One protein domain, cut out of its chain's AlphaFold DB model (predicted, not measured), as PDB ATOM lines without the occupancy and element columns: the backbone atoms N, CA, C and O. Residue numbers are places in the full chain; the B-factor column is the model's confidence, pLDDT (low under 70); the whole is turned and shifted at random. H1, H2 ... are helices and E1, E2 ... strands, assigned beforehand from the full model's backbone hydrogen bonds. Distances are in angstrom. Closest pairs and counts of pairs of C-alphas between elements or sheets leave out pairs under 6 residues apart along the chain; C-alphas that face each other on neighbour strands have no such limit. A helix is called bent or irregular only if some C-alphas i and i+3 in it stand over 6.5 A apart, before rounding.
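This is residues 115 to 225 of the 580 residues of an uncharacterized protein of Pseudomonas orientalis (UniProt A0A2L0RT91). A long two-strand ribbon, E1 and E2, bent in E2 and widened at one end by the short E3, has the helical hairpin H1 and H2 packed at that end, H1 over one face and H2 beside E1. The long helix H4 starts beside E1 and runs out of the body, where residues 217 to 225 stick out. The printed part has 111 residues with four named helices and three named strands, in the order H1 H2 E1 E2 E3 H3 H4, and its class is mixed, helices and strands. The sheet E1 E2 E3 is a meander, each strand the antiparallel neighbour of the one before. The whole is compact, with a radius of gyration of the C-alphas of 15.1 A, and elongated, spanning 52 by 34 by 23 A.

Start at H1, residues 115 to 129, and H2, residues 137 to 148: this hairpin touches, closest at the C-alphas of Val 117 and Phe 148, 6.2 A, at a shallow tilt of 28 degrees, opposite ways. In E1, residues 150 to 159, and E2, residues 166 to 175, look for N 153 and O 172, 2.9 A apart and within hydrogen-bond range; E2 bends by 61 degrees at residue 170. For E3, residues 181 to 183, look for N 173 and O 182, 2.9 A. H1 is on this sheet, in two layers, at a height of 10.1 A; H2 stands at the sheet's level. H4, residues 198 to 225, only grazes the sheet with residues 198 to 208, closest to E1 at the C-alphas of Val 201 and Ala 154, 6.8 A. H3, residues 184 to 187, touches H1 with H1's residues 118 to 122 alone, closest at the C-alphas of Tyr 187 and Ser 122, 6.6 A. In H1, H2 and H4 every O i to N i+4 pair is within hydrogen-bond range; H3 is too short for one.

Find C-alpha 115 at (20.376, -39.236, 19.072), where H1 begins its 20.9 A. E1 is 26.7 A long and E2 25.5 A. H4 runs 40.6 A to C-alpha 225 at (43.533, -26.115, 1.040).

The C-alphas farthest apart, those of Lys 162 and Glu 225, are 54.0 A apart. The printed part has no cut, and no link is long. Look for pLDDT under 70 at residues 130 to 135, 195, 215, 219 and 222 to 225.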
ATOM      1  N   SER A 115      21.482 -38.446  18.529       91.81
ATOM      2  CA  SER A 115      20.376 -39.236  19.072       91.81
ATOM      3  C   SER A 115      19.470 -38.411  19.986       91.81
ATOM      4  O   SER A 115      18.248 -38.547  19.913       91.81
ATOM      5  N   LEU A 116      20.052 -37.506  20.783       92.56
ATOM      6  CA  LEU A 116      19.308 -36.568  21.618       92.56
ATOM      7  C   LEU A 116      18.514 -35.577  20.765       92.56
ATOM      8  O   LEU A 116      17.320 -35.391  20.998       92.56
ATOM      9  N   VAL A 117      19.155 -34.991  19.748       92.75
ATOM     10  CA  VAL A 117      18.500 -34.039  18.839       92.75
ATOM     11  C   VAL A 117      17.339 -34.702  18.102       92.75
ATOM     12  O   VAL A 117      16.246 -34.143  18.049       92.75
ATOM     13  N   VAL A 118      17.532 -35.917  17.573       92.94
ATOM     14  CA  VAL A 118      16.466 -36.667  16.891       92.94
ATOM     15  C   VAL A 118      15.313 -36.969  17.838       92.94
ATOM     16  O   VAL A 118      14.161 -36.793  17.446       92.94
ATOM     17  N   LYS A 119      15.596 -37.391  19.075       92.00
ATOM     18  CA  LYS A 119      14.566 -37.637  20.088       92.00
ATOM     19  C   LYS A 119      13.748 -36.374  20.373       92.00
ATOM     20  O   LYS A 119      12.532 -36.397  20.203       92.00
ATOM     21  N   GLN A 120      14.412 -35.269  20.711       93.12
ATOM     22  CA  GLN A 120      13.758 -33.995  21.027       93.12
ATOM     23  C   GLN A 120      12.959 -33.441  19.842       93.12
ATOM     24  O   GLN A 120      11.806 -33.048  20.005       93.12
ATOM     25  N   ALA A 121      13.531 -33.470  18.635       92.81
ATOM     26  CA  ALA A 121      12.839 -33.044  17.424       92.81
ATOM     27  C   ALA A 121      11.617 -33.929  17.134       92.81
ATOM     28  O   ALA A 121      10.559 -33.417  16.779       92.81
ATOM     29  N   SER A 122      11.725 -35.249  17.317       91.62
ATOM     30  CA  SER A 122      10.607 -36.171  17.073       91.62
ATOM     31  C   SER A 122       9.472 -35.979  18.081       91.62
ATOM     32  O   SER A 122       8.308 -35.940  17.686       91.62
ATOM     33  N   GLU A 123       9.794 -35.802  19.366       90.00
ATOM     34  CA  GLU A 123       8.825 -35.445  20.412       90.00
ATOM     35  C   GLU A 123       8.151 -34.104  20.104       90.00
ATOM     36  O   GLU A 123       6.927 -33.988  20.165       90.00
ATOM     37  N   TYR A 124       8.934 -33.101  19.704       90.00
ATOM     38  CA  TYR A 124       8.433 -31.786  19.325       90.00
ATOM     39  C   TYR A 124       7.452 -31.853  18.150       90.00
ATOM     40  O   TYR A 124       6.360 -31.285  18.230       90.00
ATOM     41  N   ILE A 125       7.807 -32.581  17.086       89.62
ATOM     42  CA  ILE A 125       6.958 -32.765  15.904       89.62
ATOM     43  C   ILE A 125       5.667 -33.483  16.286       89.62
ATOM     44  O   ILE A 125       4.583 -32.991  15.981       89.62
ATOM     45  N   ASN A 126       5.758 -34.606  16.999       88.06
ATOM     46  CA  ASN A 126       4.578 -35.371  17.394       88.06
ATOM     47  C   ASN A 126       3.651 -34.565  18.312       88.06
ATOM     48  O   ASN A 126       2.438 -34.614  18.138       88.06
ATOM     49  N   ASN A 127       4.195 -33.756  19.224       85.69
ATOM     50  CA  ASN A 127       3.403 -32.858  20.067       85.69
ATOM     51  C   ASN A 127       2.719 -31.738  19.273       85.69
ATOM     52  O   ASN A 127       1.641 -31.283  19.662       85.69
ATOM     53  N   HIS A 128       3.322 -31.272  18.178       81.75
ATOM     54  CA  HIS A 128       2.674 -30.318  17.278       81.75
ATOM     55  C   HIS A 128       1.545 -30.985  16.493       81.75
ATOM     56  O   HIS A 128       0.460 -30.420  16.395       81.75
ATOM     57  N   ILE A 129       1.768 -32.210  16.018       78.25
ATOM     58  CA  ILE A 129       0.819 -32.981  15.209       78.25
ATOM     59  C   ILE A 129      -0.371 -33.503  16.033       78.25
ATOM     60  O   ILE A 129      -1.506 -33.487  15.560       78.25
ATOM     61  N   ALA A 130      -0.149 -33.918  17.282       68.94
ATOM     62  CA  ALA A 130      -1.174 -34.488  18.160       68.94
ATOM     63  C   ALA A 130      -2.250 -33.481  18.614       68.94
ATOM     64  O   ALA A 130      -3.286 -33.886  19.136       68.94
ATOM     65  N   LYS A 131      -2.056 -32.172  18.393       61.62
ATOM     66  CA  LYS A 131      -2.997 -31.113  18.810       61.62
ATOM     67  C   LYS A 131      -4.281 -31.029  17.970       61.62
ATOM     68  O   LYS A 131      -5.032 -30.070  18.125       61.62
ATOM     69  N   GLY A 132      -4.548 -32.004  17.095       53.84
ATOM     70  CA  GLY A 132      -5.821 -32.165  16.373       53.84
ATOM     71  C   GLY A 132      -6.155 -31.057  15.369       53.84
ATOM     72  O   GLY A 132      -7.194 -31.117  14.716       53.84
ATOM     73  N   ASN A 133      -5.275 -30.069  15.222       58.88
ATOM     74  CA  ASN A 133      -5.416 -28.965  14.293       58.88
ATOM     75  C   ASN A 133      -4.399 -29.115  13.158       58.88
ATOM     76  O   ASN A 133      -3.276 -29.556  13.411       58.88
ATOM     77  N   PRO A 134      -4.762 -28.699  11.934       62.34
ATOM     78  CA  PRO A 134      -3.818 -28.349  10.882       62.34
ATOM     79  C   PRO A 134      -2.545 -27.693  11.422       62.34
ATOM     80  O   PRO A 134      -2.583 -26.555  11.889       62.34
ATOM     81  N   VAL A 135      -1.420 -28.404  11.374       68.12
ATOM     82  CA  VAL A 135      -0.129 -27.820  11.742       68.12
ATOM     83  C   VAL A 135       0.399 -27.076  10.533       68.12
ATOM     84  O   VAL A 135       0.599 -27.684   9.478       68.12
ATOM     85  N   ASP A 136       0.633 -25.774  10.689       76.81
ATOM     86  CA  ASP A 136       1.388 -25.028   9.694       76.81
ATOM     87  C   ASP A 136       2.823 -25.557   9.654       76.81
ATOM     88  O   ASP A 136       3.613 -25.418  10.592       76.81
ATOM     89  N   PHE A 137       3.132 -26.221   8.551       81.88
ATOM     90  CA  PHE A 137       4.395 -26.901   8.360       81.88
ATOM     91  C   PHE A 137       5.580 -25.935   8.242       81.88
ATOM     92  O   PHE A 137       6.696 -26.290   8.617       81.88
ATOM     93  N   GLU A 138       5.349 -24.717   7.752       82.56
ATOM     94  CA  GLU A 138       6.393 -23.702   7.612       82.56
ATOM     95  C   GLU A 138       6.845 -23.183   8.980       82.56
ATOM     96  O   GLU A 138       8.047 -23.140   9.262       82.56
ATOM     97  N   THR A 139       5.888 -22.907   9.871       83.50
ATOM     98  CA  THR A 139       6.166 -22.594  11.278       83.50
ATOM     99  C   THR A 139       6.886 -23.751  11.976       83.50
ATOM    100  O   THR A 139       7.922 -23.529  12.605       83.50
ATOM    101  N   LEU A 140       6.402 -24.991  11.806       87.44
ATOM    102  CA  LEU A 140       7.037 -26.183  12.381       87.44
ATOM    103  C   LEU A 140       8.506 -26.294  11.954       87.44
ATOM    104  O   LEU A 140       9.388 -26.442  12.796       87.44
ATOM    105  N   ASN A 141       8.782 -26.217  10.650       89.06
ATOM    106  CA  ASN A 141      10.146 -26.334  10.151       89.06
ATOM    107  C   ASN A 141      11.021 -25.157  10.575       89.06
ATOM    108  O   ASN A 141      12.173 -25.381  10.923       89.06
ATOM    109  N   SER A 142      10.499 -23.932  10.613       88.69
ATOM    110  CA  SER A 142      11.261 -22.775  11.102       88.69
ATOM    111  C   SER A 142      11.728 -22.986  12.545       88.69
ATOM    112  O   SER A 142      12.907 -22.805  12.849       88.69
ATOM    113  N   GLN A 143      10.842 -23.484  13.408       90.19
ATOM    114  CA  GLN A 143      11.169 -23.791  14.800       90.19
ATOM    115  C   GLN A 143      12.129 -24.981  14.929       90.19
ATOM    116  O   GLN A 143      13.033 -24.946  15.761       90.19
ATOM    117  N   LEU A 144      11.999 -26.008  14.081       92.44
ATOM    118  CA  LEU A 144      12.951 -27.122  14.043       92.44
ATOM    119  C   LEU A 144      14.366 -26.670  13.665       92.44
ATOM    120  O   LEU A 144      15.346 -27.131  14.261       92.44
ATOM    121  N   LYS A 145      14.474 -25.748  12.702       91.56
ATOM    122  CA  LYS A 145      15.752 -25.185  12.262       91.56
ATOM    123  C   LYS A 145      16.397 -24.359  13.375       91.56
ATOM    124  O   LYS A 145      17.586 -24.522  13.626       91.56
ATOM    125  N   GLU A 146      15.617 -23.520  14.052       90.94
ATOM    126  CA  GLU A 146      16.103 -22.629  15.111       90.94
ATOM    127  C   GLU A 146      16.478 -23.383  16.397       90.94
ATOM    128  O   GLU A 146      17.558 -23.174  16.943       90.94
ATOM    129  N   GLN A 147      15.611 -24.281  16.875       91.56
ATOM    130  CA  GLN A 147      15.769 -24.915  18.190       91.56
ATOM    131  C   GLN A 147      16.668 -26.151  18.162       91.56
ATOM    132  O   GLN A 147      17.384 -26.417  19.125       91.56
ATOM    133  N   PHE A 148      16.626 -26.918  17.071       92.75
ATOM    134  CA  PHE A 148      17.292 -28.220  16.983       92.75
ATOM    135  C   PHE A 148      18.318 -28.292  15.848       92.75
ATOM    136  O   PHE A 148      19.034 -29.286  15.734       92.75
ATOM    137  N   GLY A 149      18.403 -27.269  14.990       90.31
ATOM    138  CA  GLY A 149      19.299 -27.285  13.835       90.31
ATOM    139  C   GLY A 149      18.934 -28.358  12.807       90.31
ATOM    140  O   GLY A 149      19.824 -28.857  12.112       90.31
ATOM    141  N   VAL A 150      17.657 -28.745  12.708       92.50
ATOM    142  CA  VAL A 150      17.185 -29.771  11.763       92.50
ATOM    143  C   VAL A 150      16.025 -29.273  10.907       92.50
ATOM    144  O   VAL A 150      15.280 -28.383  11.294       92.50
ATOM    145  N   CYS A 151      15.847 -29.879   9.738       91.56
ATOM    146  CA  CYS A 151      14.708 -29.644   8.858       91.56
ATOM    147  C   CYS A 151      14.006 -30.970   8.557       91.56
ATOM    148  O   CYS A 151      14.651 -31.938   8.146       91.56
ATOM    149  N   LEU A 152      12.686 -31.016   8.725       91.19
ATOM    150  CA  LEU A 152      11.854 -32.147   8.327       91.19
ATOM    151  C   LEU A 152      11.485 -32.004   6.846       91.19
ATOM    152  O   LEU A 152      10.961 -30.972   6.440       91.19
ATOM    153  N   SER A 153      11.729 -33.032   6.033       90.12
ATOM    154  CA  SER A 153      11.413 -33.005   4.599       90.12
ATOM    155  C   SER A 153      10.920 -34.347   4.064       90.12
ATOM    156  O   SER A 153      11.313 -35.414   4.545       90.12
ATOM    157  N   ALA A 154      10.054 -34.289   3.050       87.12
ATOM    158  CA  ALA A 154       9.602 -35.447   2.293       87.12
ATOM    159  C   ALA A 154      10.593 -35.750   1.163       87.12
ATOM    160  O   ALA A 154      10.897 -34.887   0.340       87.12
ATOM    161  N   ASN A 155      11.067 -36.991   1.079       79.44
ATOM    162  CA  ASN A 155      11.996 -37.397   0.022       79.44
ATOM    163  C   ASN A 155      11.295 -37.825  -1.264       79.44
ATOM    164  O   ASN A 155      11.926 -37.874  -2.316       79.44
ATOM    165  N   GLU A 156      10.020 -38.200  -1.186       80.31
ATOM    166  CA  GLU A 156       9.278 -38.732  -2.319       80.31
ATOM    167  C   GLU A 156       7.919 -38.042  -2.430       80.31
ATOM    168  O   GLU A 156       7.151 -37.986  -1.469       80.31
ATOM    169  N   VAL A 157       7.628 -37.523  -3.621       80.69
ATOM    170  CA  VAL A 157       6.369 -36.855  -3.947       80.69
ATOM    171  C   VAL A 157       5.690 -37.676  -5.032       80.69
ATOM    172  O   VAL A 157       6.169 -37.731  -6.164       80.69
ATOM    173  N   VAL A 158       4.595 -38.343  -4.681       78.31
ATOM    174  CA  VAL A 158       3.861 -39.231  -5.586       78.31
ATOM    175  C   VAL A 158       2.491 -38.636  -5.835       78.31
ATOM    176  O   VAL A 158       1.798 -38.255  -4.900       78.31
ATOM    177  N   ARG A 159       2.068 -38.558  -7.093       78.38
ATOM    178  CA  ARG A 159       0.680 -38.217  -7.390       78.38
ATOM    179  C   ARG A 159      -0.168 -39.473  -7.250       78.38
ATOM    180  O   ARG A 159       0.155 -40.503  -7.829       78.38
ATOM    181  N   ASN A 160      -1.240 -39.389  -6.482       75.44
ATOM    182  CA  ASN A 160      -2.214 -40.456  -6.392       75.44
ATOM    183  C   ASN A 160      -3.086 -40.435  -7.651       75.44
ATOM    184  O   ASN A 160      -3.873 -39.510  -7.856       75.44
ATOM    185  N   ASP A 161      -2.953 -41.460  -8.489       74.31
ATOM    186  CA  ASP A 161      -3.665 -41.544  -9.770       74.31
ATOM    187  C   ASP A 161      -5.193 -41.599  -9.610       74.31
ATOM    188  O   ASP A 161      -5.922 -41.212 -10.519       74.31
ATOM    189  N   LYS A 162      -5.693 -42.053  -8.450       74.69
ATOM    190  CA  LYS A 162      -7.132 -42.213  -8.188       74.69
ATOM    191  C   LYS A 162      -7.786 -40.943  -7.655       74.69
ATOM    192  O   LYS A 162      -8.912 -40.637  -8.030       74.69
ATOM    193  N   THR A 163      -7.112 -40.221  -6.762       75.38
ATOM    194  CA  THR A 163      -7.666 -39.014  -6.118       75.38
ATOM    195  C   THR A 163      -7.157 -37.721  -6.751       75.38
ATOM    196  O   THR A 163      -7.684 -36.648  -6.475       75.38
ATOM    197  N   GLY A 164      -6.108 -37.797  -7.575       70.00
ATOM    198  CA  GLY A 164      -5.400 -36.641  -8.121       70.00
ATOM    199  C   GLY A 164      -4.584 -35.860  -7.084       70.00
ATOM    200  O   GLY A 164      -3.891 -34.918  -7.475       70.00
ATOM    201  N   ALA A 165      -4.655 -36.249  -5.804       73.00
ATOM    202  CA  ALA A 165      -3.947 -35.630  -4.692       73.00
ATOM    203  C   ALA A 165      -2.454 -35.989  -4.706       73.00
ATOM    204  O   ALA A 165      -2.038 -36.978  -5.310       73.00
ATOM    205  N   TRP A 166      -1.644 -35.169  -4.045       75.69
ATOM    206  CA  TRP A 166      -0.222 -35.439  -3.859       75.69
ATOM    207  C   TRP A 166      -0.009 -36.163  -2.529       75.69
ATOM    208  O   TRP A 166      -0.374 -35.638  -1.483       75.69
ATOM    209  N   ASP A 167       0.599 -37.345  -2.593       75.25
ATOM    210  CA  ASP A 167       1.052 -38.120  -1.444       75.25
ATOM    211  C   ASP A 167       2.541 -37.844  -1.199       75.25
ATOM    212  O   ASP A 167       3.380 -37.981  -2.098       75.25
ATOM    213  N   TYR A 168       2.890 -37.512   0.041       78.50
ATOM    214  CA  TYR A 168       4.265 -37.226   0.454       78.50
ATOM    215  C   TYR A 168       4.809 -38.388   1.283       78.50
ATOM    216  O   TYR A 168       4.368 -38.636   2.408       78.50
ATOM    217  N   LYS A 169       5.765 -39.133   0.723       76.12
ATOM    218  CA  LYS A 169       6.290 -40.383   1.292       76.12
ATOM    219  C   LYS A 169       7.767 -40.246   1.666       76.12
ATOM    220  O   LYS A 169       8.476 -39.376   1.168       76.12
ATOM    221  N   LYS A 170       8.222 -41.155   2.541       82.62
ATOM    222  CA  LYS A 170       9.615 -41.287   3.017       82.62
ATOM    223  C   LYS A 170      10.160 -39.973   3.566       82.62
ATOM    224  O   LYS A 170      10.832 -39.222   2.870       82.62
ATOM    225  N   TRP A 171       9.902 -39.713   4.833       87.31
ATOM    226  CA  TRP A 171      10.257 -38.459   5.476       87.31
ATOM    227  C   TRP A 171      11.615 -38.561   6.160       87.31
ATOM    228  O   TRP A 171      12.066 -39.647   6.531       87.31
ATOM    229  N   SER A 172      12.320 -37.448   6.297       91.75
ATOM    230  CA  SER A 172      13.625 -37.428   6.951       91.75
ATOM    231  C   SER A 172      13.881 -36.129   7.690       91.75
ATOM    232  O   SER A 172      13.414 -35.075   7.268       91.75
ATOM    233  N   LEU A 173      14.651 -36.225   8.773       92.62
ATOM    234  CA  LEU A 173      15.266 -35.077   9.426       92.62
ATOM    235  C   LEU A 173      16.655 -34.871   8.820       92.62
ATOM    236  O   LEU A 173      17.484 -35.785   8.820       92.62
ATOM    237  N   HIS A 174      16.884 -33.676   8.293       91.44
ATOM    238  CA  HIS A 174      18.153 -33.227   7.734       91.44
ATOM    239  C   HIS A 174      18.827 -32.280   8.721       91.44
ATOM    240  O   HIS A 174      18.226 -31.286   9.118       91.44
ATOM    241  N   PHE A 175      20.069 -32.561   9.102       90.38
ATOM    242  CA  PHE A 175      20.824 -31.699  10.010       90.38
ATOM    243  C   PHE A 175      21.435 -30.517   9.247       90.38
ATOM    244  O   PHE A 175      22.148 -30.711   8.263       90.38
ATOM    245  N   LEU A 176      21.196 -29.283   9.700       83.50
ATOM    246  CA  LEU A 176      21.581 -28.049   8.997       83.50
ATOM    247  C   LEU A 176      23.063 -27.662   9.120       83.50
ATOM    248  O   LEU A 176      23.542 -26.856   8.326       83.50
ATOM    249  N   GLY A 177      23.842 -28.332   9.970       76.62
ATOM    250  CA  GLY A 177      25.302 -28.166  10.049       76.62
ATOM    251  C   GLY A 177      26.123 -29.399   9.662       76.62
ATOM    252  O   GLY A 177      27.349 -29.352   9.706       76.62
ATOM    253  N   MET A 178      25.474 -30.521   9.334       78.19
ATOM    254  CA  MET A 178      26.124 -31.834   9.295       78.19
ATOM    255  C   MET A 178      25.598 -32.687   8.147       78.19
ATOM    256  O   MET A 178      24.397 -32.673   7.882       78.19
ATOM    257  N   ASP A 179      26.467 -33.468   7.498       78.88
ATOM    258  CA  ASP A 179      26.086 -34.453   6.469       78.88
ATOM    259  C   ASP A 179      25.439 -35.696   7.106       78.88
ATOM    260  O   ASP A 179      25.974 -36.806   7.101       78.88
ATOM    261  N   VAL A 180      24.313 -35.455   7.774       84.94
ATOM    262  CA  VAL A 180      23.542 -36.433   8.526       84.94
ATOM    263  C   VAL A 180      22.079 -36.265   8.162       84.94
ATOM    264  O   VAL A 180      21.501 -35.177   8.237       84.94
ATOM    265  N   LYS A 181      21.483 -37.389   7.782       89.69
ATOM    266  CA  LYS A 181      20.074 -37.521   7.451       89.69
ATOM    267  C   LYS A 181      19.553 -38.785   8.109       89.69
ATOM    268  O   LYS A 181      20.132 -39.851   7.917       89.69
ATOM    269  N   VAL A 182      18.439 -38.664   8.819       89.69
ATOM    270  CA  VAL A 182      17.773 -39.798   9.469       89.69
ATOM    271  C   VAL A 182      16.338 -39.927   8.986       89.69
ATOM    272  O   VAL A 182      15.667 -38.932   8.714       89.69
ATOM    273  N   SER A 183      15.845 -41.157   8.867       90.12
ATOM    274  CA  SER A 183      14.458 -41.409   8.457       90.12
ATOM    275  C   SER A 183      13.487 -41.033   9.576       90.12
ATOM    276  O   SER A 183      13.523 -41.630  10.647       90.12
ATOM    277  N   ALA A 184      12.574 -40.095   9.326       88.12
ATOM    278  CA  ALA A 184      11.634 -39.602  10.333       88.12
ATOM    279  C   ALA A 184      10.698 -40.720  10.828       88.12
ATOM    280  O   ALA A 184      10.472 -40.875  12.029       88.12
ATOM    281  N   GLN A 185      10.240 -41.585   9.915       85.31
ATOM    282  CA  GLN A 185       9.416 -42.742  10.266       85.31
ATOM    283  C   GLN A 185      10.148 -43.712  11.191       85.31
ATOM    284  O   GLN A 185       9.500 -44.315  12.043       85.31
ATOM    285  N   LYS A 186      11.480 -43.856  11.067       86.00
ATOM    286  CA  LYS A 186      12.271 -44.714  11.965       86.00
ATOM    287  C   LYS A 186      12.304 -44.189  13.398       86.00
ATOM    288  O   LYS A 186      12.497 -44.993  14.299       86.00
ATOM    289  N   TYR A 187      12.002 -42.920  13.642       86.56
ATOM    290  CA  TYR A 187      11.957 -42.330  14.987       86.56
ATOM    291  C   TYR A 187      10.534 -42.005  15.457       86.56
ATOM    292  O   TYR A 187      10.333 -41.314  16.444       86.56
ATOM    293  N   GLY A 188       9.528 -42.585  14.793       82.50
ATOM    294  CA  GLY A 188       8.144 -42.564  15.268       82.50
ATOM    295  C   GLY A 188       7.433 -41.247  14.996       82.50
ATOM    296  O   GLY A 188       6.435 -40.967  15.648       82.50
ATOM    297  N   ILE A 189       7.939 -40.452  14.051       86.00
ATOM    298  CA  ILE A 189       7.270 -39.234  13.606       86.00
ATOM    299  C   ILE A 189       6.064 -39.623  12.745       86.00
ATOM    300  O   ILE A 189       6.232 -40.233  11.681       86.00
ATOM    301  N   ASP A 190       4.865 -39.261  13.199       81.00
ATOM    302  CA  ASP A 190       3.628 -39.461  12.443       81.00
ATOM    303  C   ASP A 190       3.347 -38.252  11.552       81.00
ATOM    304  O   ASP A 190       2.843 -37.230  11.991       81.00
ATOM    305  N   VAL A 191       3.678 -38.371  10.272       77.25
ATOM    306  CA  VAL A 191       3.573 -37.288   9.283       77.25
ATOM    307  C   VAL A 191       2.199 -37.190   8.612       77.25
ATOM    308  O   VAL A 191       2.011 -36.335   7.748       77.25
ATOM    309  N   ASN A 192       1.241 -38.053   8.968       73.06
ATOM    310  CA  ASN A 192      -0.014 -38.190   8.220       73.06
ATOM    311  C   ASN A 192      -0.936 -36.961   8.316       73.06
ATOM    312  O   ASN A 192      -1.740 -36.745   7.414       73.06
ATOM    313  N   ASN A 193      -0.800 -36.136   9.362       71.62
ATOM    314  CA  ASN A 193      -1.637 -34.944   9.567       71.62
ATOM    315  C   ASN A 193      -0.935 -33.622   9.193       71.62
ATOM    316  O   ASN A 193      -1.407 -32.547   9.562       71.62
ATOM    317  N   LEU A 194       0.195 -33.675   8.482       75.69
ATOM    318  CA  LEU A 194       0.876 -32.471   8.001       75.69
ATOM    319  C   LEU A 194       0.159 -31.903   6.769       75.69
ATOM    320  O   LEU A 194       0.038 -32.575   5.743       75.69
ATOM    321  N   LEU A 195      -0.280 -30.643   6.843       68.44
ATOM    322  CA  LEU A 195      -0.812 -29.934   5.679       68.44
ATOM    323  C   LEU A 195       0.328 -29.328   4.867       68.44
ATOM    324  O   LEU A 195       1.070 -28.474   5.346       68.44
ATOM    325  N   LEU A 196       0.453 -29.774   3.619       75.56
ATOM    326  CA  LEU A 196       1.568 -29.422   2.748       75.56
ATOM    327  C   LEU A 196       1.069 -29.068   1.360       75.56
ATOM    328  O   LEU A 196       0.434 -29.879   0.674       75.56
ATOM    329  N   THR A 197       1.436 -27.882   0.892       76.88
ATOM    330  CA  THR A 197       1.314 -27.567  -0.528       76.88
ATOM    331  C   THR A 197       2.487 -28.171  -1.300       76.88
ATOM    332  O   THR A 197       3.617 -28.251  -0.812       76.88
ATOM    333  N   ARG A 198       2.250 -28.540  -2.564       79.00
ATOM    334  CA  ARG A 198       3.309 -29.035  -3.459       79.00
ATOM    335  C   ARG A 198       4.479 -28.050  -3.563       79.00
ATOM    336  O   ARG A 198       5.628 -28.471  -3.637       79.00
ATOM    337  N   LYS A 199       4.177 -26.747  -3.574       82.06
ATOM    338  CA  LYS A 199       5.178 -25.679  -3.663       82.06
ATOM    339  C   LYS A 199       6.125 -25.709  -2.461       82.06
ATOM    340  O   LYS A 199       7.331 -25.689  -2.669       82.06
ATOM    341  N   GLN A 200       5.588 -25.832  -1.246       79.00
ATOM    342  CA  GLN A 200       6.387 -25.898  -0.016       79.00
ATOM    343  C   GLN A 200       7.338 -27.102  -0.020       79.00
ATOM    344  O   GLN A 200       8.518 -26.958   0.286       79.00
ATOM    345  N   VAL A 201       6.860 -28.278  -0.441       78.50
ATOM    346  CA  VAL A 201       7.701 -29.487  -0.487       78.50
ATOM    347  C   VAL A 201       8.826 -29.360  -1.515       78.50
ATOM    348  O   VAL A 201       9.968 -29.690  -1.207       78.50
ATOM    349  N   LEU A 202       8.529 -28.858  -2.719       81.25
ATOM    350  CA  LEU A 202       9.545 -28.673  -3.760       81.25
ATOM    351  C   LEU A 202      10.600 -27.639  -3.357       81.25
ATOM    352  O   LEU A 202      11.789 -27.900  -3.514       81.25
ATOM    353  N   GLN A 203      10.174 -26.510  -2.785       83.44
ATOM    354  CA  GLN A 203      11.082 -25.456  -2.330       83.44
ATOM    355  C   GLN A 203      12.063 -25.973  -1.272       83.44
ATOM    356  O   GLN A 203      13.246 -25.651  -1.306       83.44
ATOM    357  N   MET A 204      11.606 -26.831  -0.362       80.88
ATOM    358  CA  MET A 204      12.486 -27.431   0.637       80.88
ATOM    359  C   MET A 204      13.411 -28.507   0.084       80.88
ATOM    360  O   MET A 204      14.538 -28.642   0.554       80.88
ATOM    361  N   GLN A 205      12.950 -29.306  -0.881       82.25
ATOM    362  CA  GLN A 205      13.833 -30.251  -1.563       82.25
ATOM    363  C   GLN A 205      14.969 -29.508  -2.271       82.25
ATOM    364  O   GLN A 205      16.110 -29.964  -2.238       82.25
ATOM    365  N   GLU A 206      14.668 -28.350  -2.858       84.25
ATOM    366  CA  GLU A 206      15.654 -27.467  -3.474       84.25
ATOM    367  C   GLU A 206      16.588 -26.824  -2.439       84.25
ATOM    368  O   GLU A 206      17.802 -26.875  -2.616       84.25
ATOM    369  N   GLU A 207      16.060 -26.324  -1.316       84.25
ATOM    370  CA  GLU A 207      16.864 -25.778  -0.211       84.25
ATOM    371  C   GLU A 207      17.848 -26.823   0.343       84.25
ATOM    372  O   GLU A 207      19.043 -26.561   0.465       84.25
ATOM    373  N   ILE A 208      17.372 -28.041   0.619       82.50
ATOM    374  CA  ILE A 208      18.213 -29.143   1.107       82.50
ATOM    375  C   ILE A 208      19.277 -29.509   0.076       82.50
ATOM    376  O   ILE A 208      20.439 -29.692   0.437       82.50
ATOM    377  N   LYS A 209      18.904 -29.595  -1.202       83.19
ATOM    378  CA  LYS A 209      19.849 -29.895  -2.281       83.19
ATOM    379  C   LYS A 209      20.927 -28.813  -2.394       83.19
ATOM    380  O   LYS A 209      22.100 -29.155  -2.508       83.19
ATOM    381  N   SER A 210      20.550 -27.539  -2.290       83.81
ATOM    382  CA  SER A 210      21.489 -26.412  -2.278       83.81
ATOM    383  C   SER A 210      22.461 -26.504  -1.100       83.81
ATOM    384  O   SER A 210      23.666 -26.356  -1.285       83.81
ATOM    385  N   LEU A 211      21.967 -26.813   0.104       79.69
ATOM    386  CA  LEU A 211      22.813 -26.999   1.289       79.69
ATOM    387  C   LEU A 211      23.771 -28.192   1.136       79.69
ATOM    388  O   LEU A 211      24.925 -28.129   1.563       79.69
ATOM    389  N   GLU A 212      23.320 -29.291   0.528       77.38
ATOM    390  CA  GLU A 212      24.173 -30.444   0.220       77.38
ATOM    391  C   GLU A 212      25.262 -30.097  -0.811       77.38
ATOM    392  O   GLU A 212      26.407 -30.532  -0.668       77.38
ATOM    393  N   GLU A 213      24.934 -29.312  -1.839       77.94
ATOM    394  CA  GLU A 213      25.877 -28.850  -2.865       77.94
ATOM    395  C   GLU A 213      26.917 -27.874  -2.298       77.94
ATOM    396  O   GLU A 213      28.116 -28.082  -2.494       77.94
ATOM    397  N   GLU A 214      26.494 -26.885  -1.507       78.69
ATOM    398  CA  GLU A 214      27.392 -25.941  -0.830       78.69
ATOM    399  C   GLU A 214      28.388 -26.673   0.083       78.69
ATOM    400  O   GLU A 214      29.583 -26.365   0.125       78.69
ATOM    401  N   ARG A 215      27.932 -27.715   0.785       69.62
ATOM    402  CA  ARG A 215      28.808 -28.546   1.621       69.62
ATOM    403  C   ARG A 215      29.798 -29.358   0.813       69.62
ATOM    404  O   ARG A 215      30.963 -29.424   1.208       69.62
ATOM    405  N   LYS A 216      29.367 -29.985  -0.287       74.38
ATOM    406  CA  LYS A 216      30.282 -30.697  -1.195       74.38
ATOM    407  C   LYS A 216      31.378 -29.755  -1.675       74.38
ATOM    408  O   LYS A 216      32.549 -30.130  -1.642       74.38
ATOM    409  N   GLU A 217      31.013 -28.525  -2.011       75.50
ATOM    410  CA  GLU A 217      31.960 -27.497  -2.424       75.50
ATOM    411  C   GLU A 217      32.899 -27.078  -1.283       75.50
ATOM    412  O   GLU A 217      34.114 -27.043  -1.463       75.50
ATOM    413  N   LYS A 218      32.393 -26.880  -0.061       73.88
ATOM    414  CA  LYS A 218      33.227 -26.576   1.115       73.88
ATOM    415  C   LYS A 218      34.193 -27.711   1.467       73.88
ATOM    416  O   LYS A 218      35.338 -27.455   1.839       73.88
ATOM    417  N   ILE A 219      33.767 -28.970   1.343       67.94
ATOM    418  CA  ILE A 219      34.633 -30.146   1.516       67.94
ATOM    419  C   ILE A 219      35.701 -30.176   0.421       67.94
ATOM    420  O   ILE A 219      36.871 -30.401   0.734       67.94
ATOM    421  N   ARG A 220      35.326 -29.904  -0.836       72.12
ATOM    422  CA  ARG A 220      36.253 -29.812  -1.971       72.12
ATOM    423  C   ARG A 220      37.310 -28.732  -1.736       72.12
ATOM    424  O   ARG A 220      38.500 -29.011  -1.858       72.12
ATOM    425  N   LEU A 221      36.892 -27.536  -1.326       70.81
ATOM    426  CA  LEU A 221      37.771 -26.401  -1.032       70.81
ATOM    427  C   LEU A 221      38.686 -26.675   0.167       70.81
ATOM    428  O   LEU A 221      39.894 -26.496   0.060       70.81
ATOM    429  N   ASN A 222      38.160 -27.202   1.277       67.75
ATOM    430  CA  ASN A 222      38.975 -27.582   2.436       67.75
ATOM    431  C   ASN A 222      39.950 -28.725   2.117       67.75
ATOM    432  O   ASN A 222      41.066 -28.759   2.639       67.75
ATOM    433  N   GLY A 223      39.540 -29.675   1.273       58.25
ATOM    434  CA  GLY A 223      40.410 -30.721   0.742       58.25
ATOM    435  C   GLY A 223      41.549 -30.129  -0.085       58.25
ATOM    436  O   GLY A 223      42.708 -30.484   0.126       58.25
ATOM    437  N   TYR A 224      41.233 -29.164  -0.948       58.72
ATOM    438  CA  TYR A 224      42.199 -28.430  -1.759       58.72
ATOM    439  C   TYR A 224      43.158 -27.564  -0.920       58.72
ATOM    440  O   TYR A 224      44.361 -27.553  -1.176       58.72
ATOM    441  N   GLU A 225      42.681 -26.889   0.127       57.00
ATOM    442  CA  GLU A 225      43.533 -26.115   1.040       57.00
ATOM    443  C   GLU A 225      44.443 -27.001   1.897       57.00
ATOM    444  O   GLU A 225      45.624 -26.690   2.069       57.00
TER     445      GLU A 225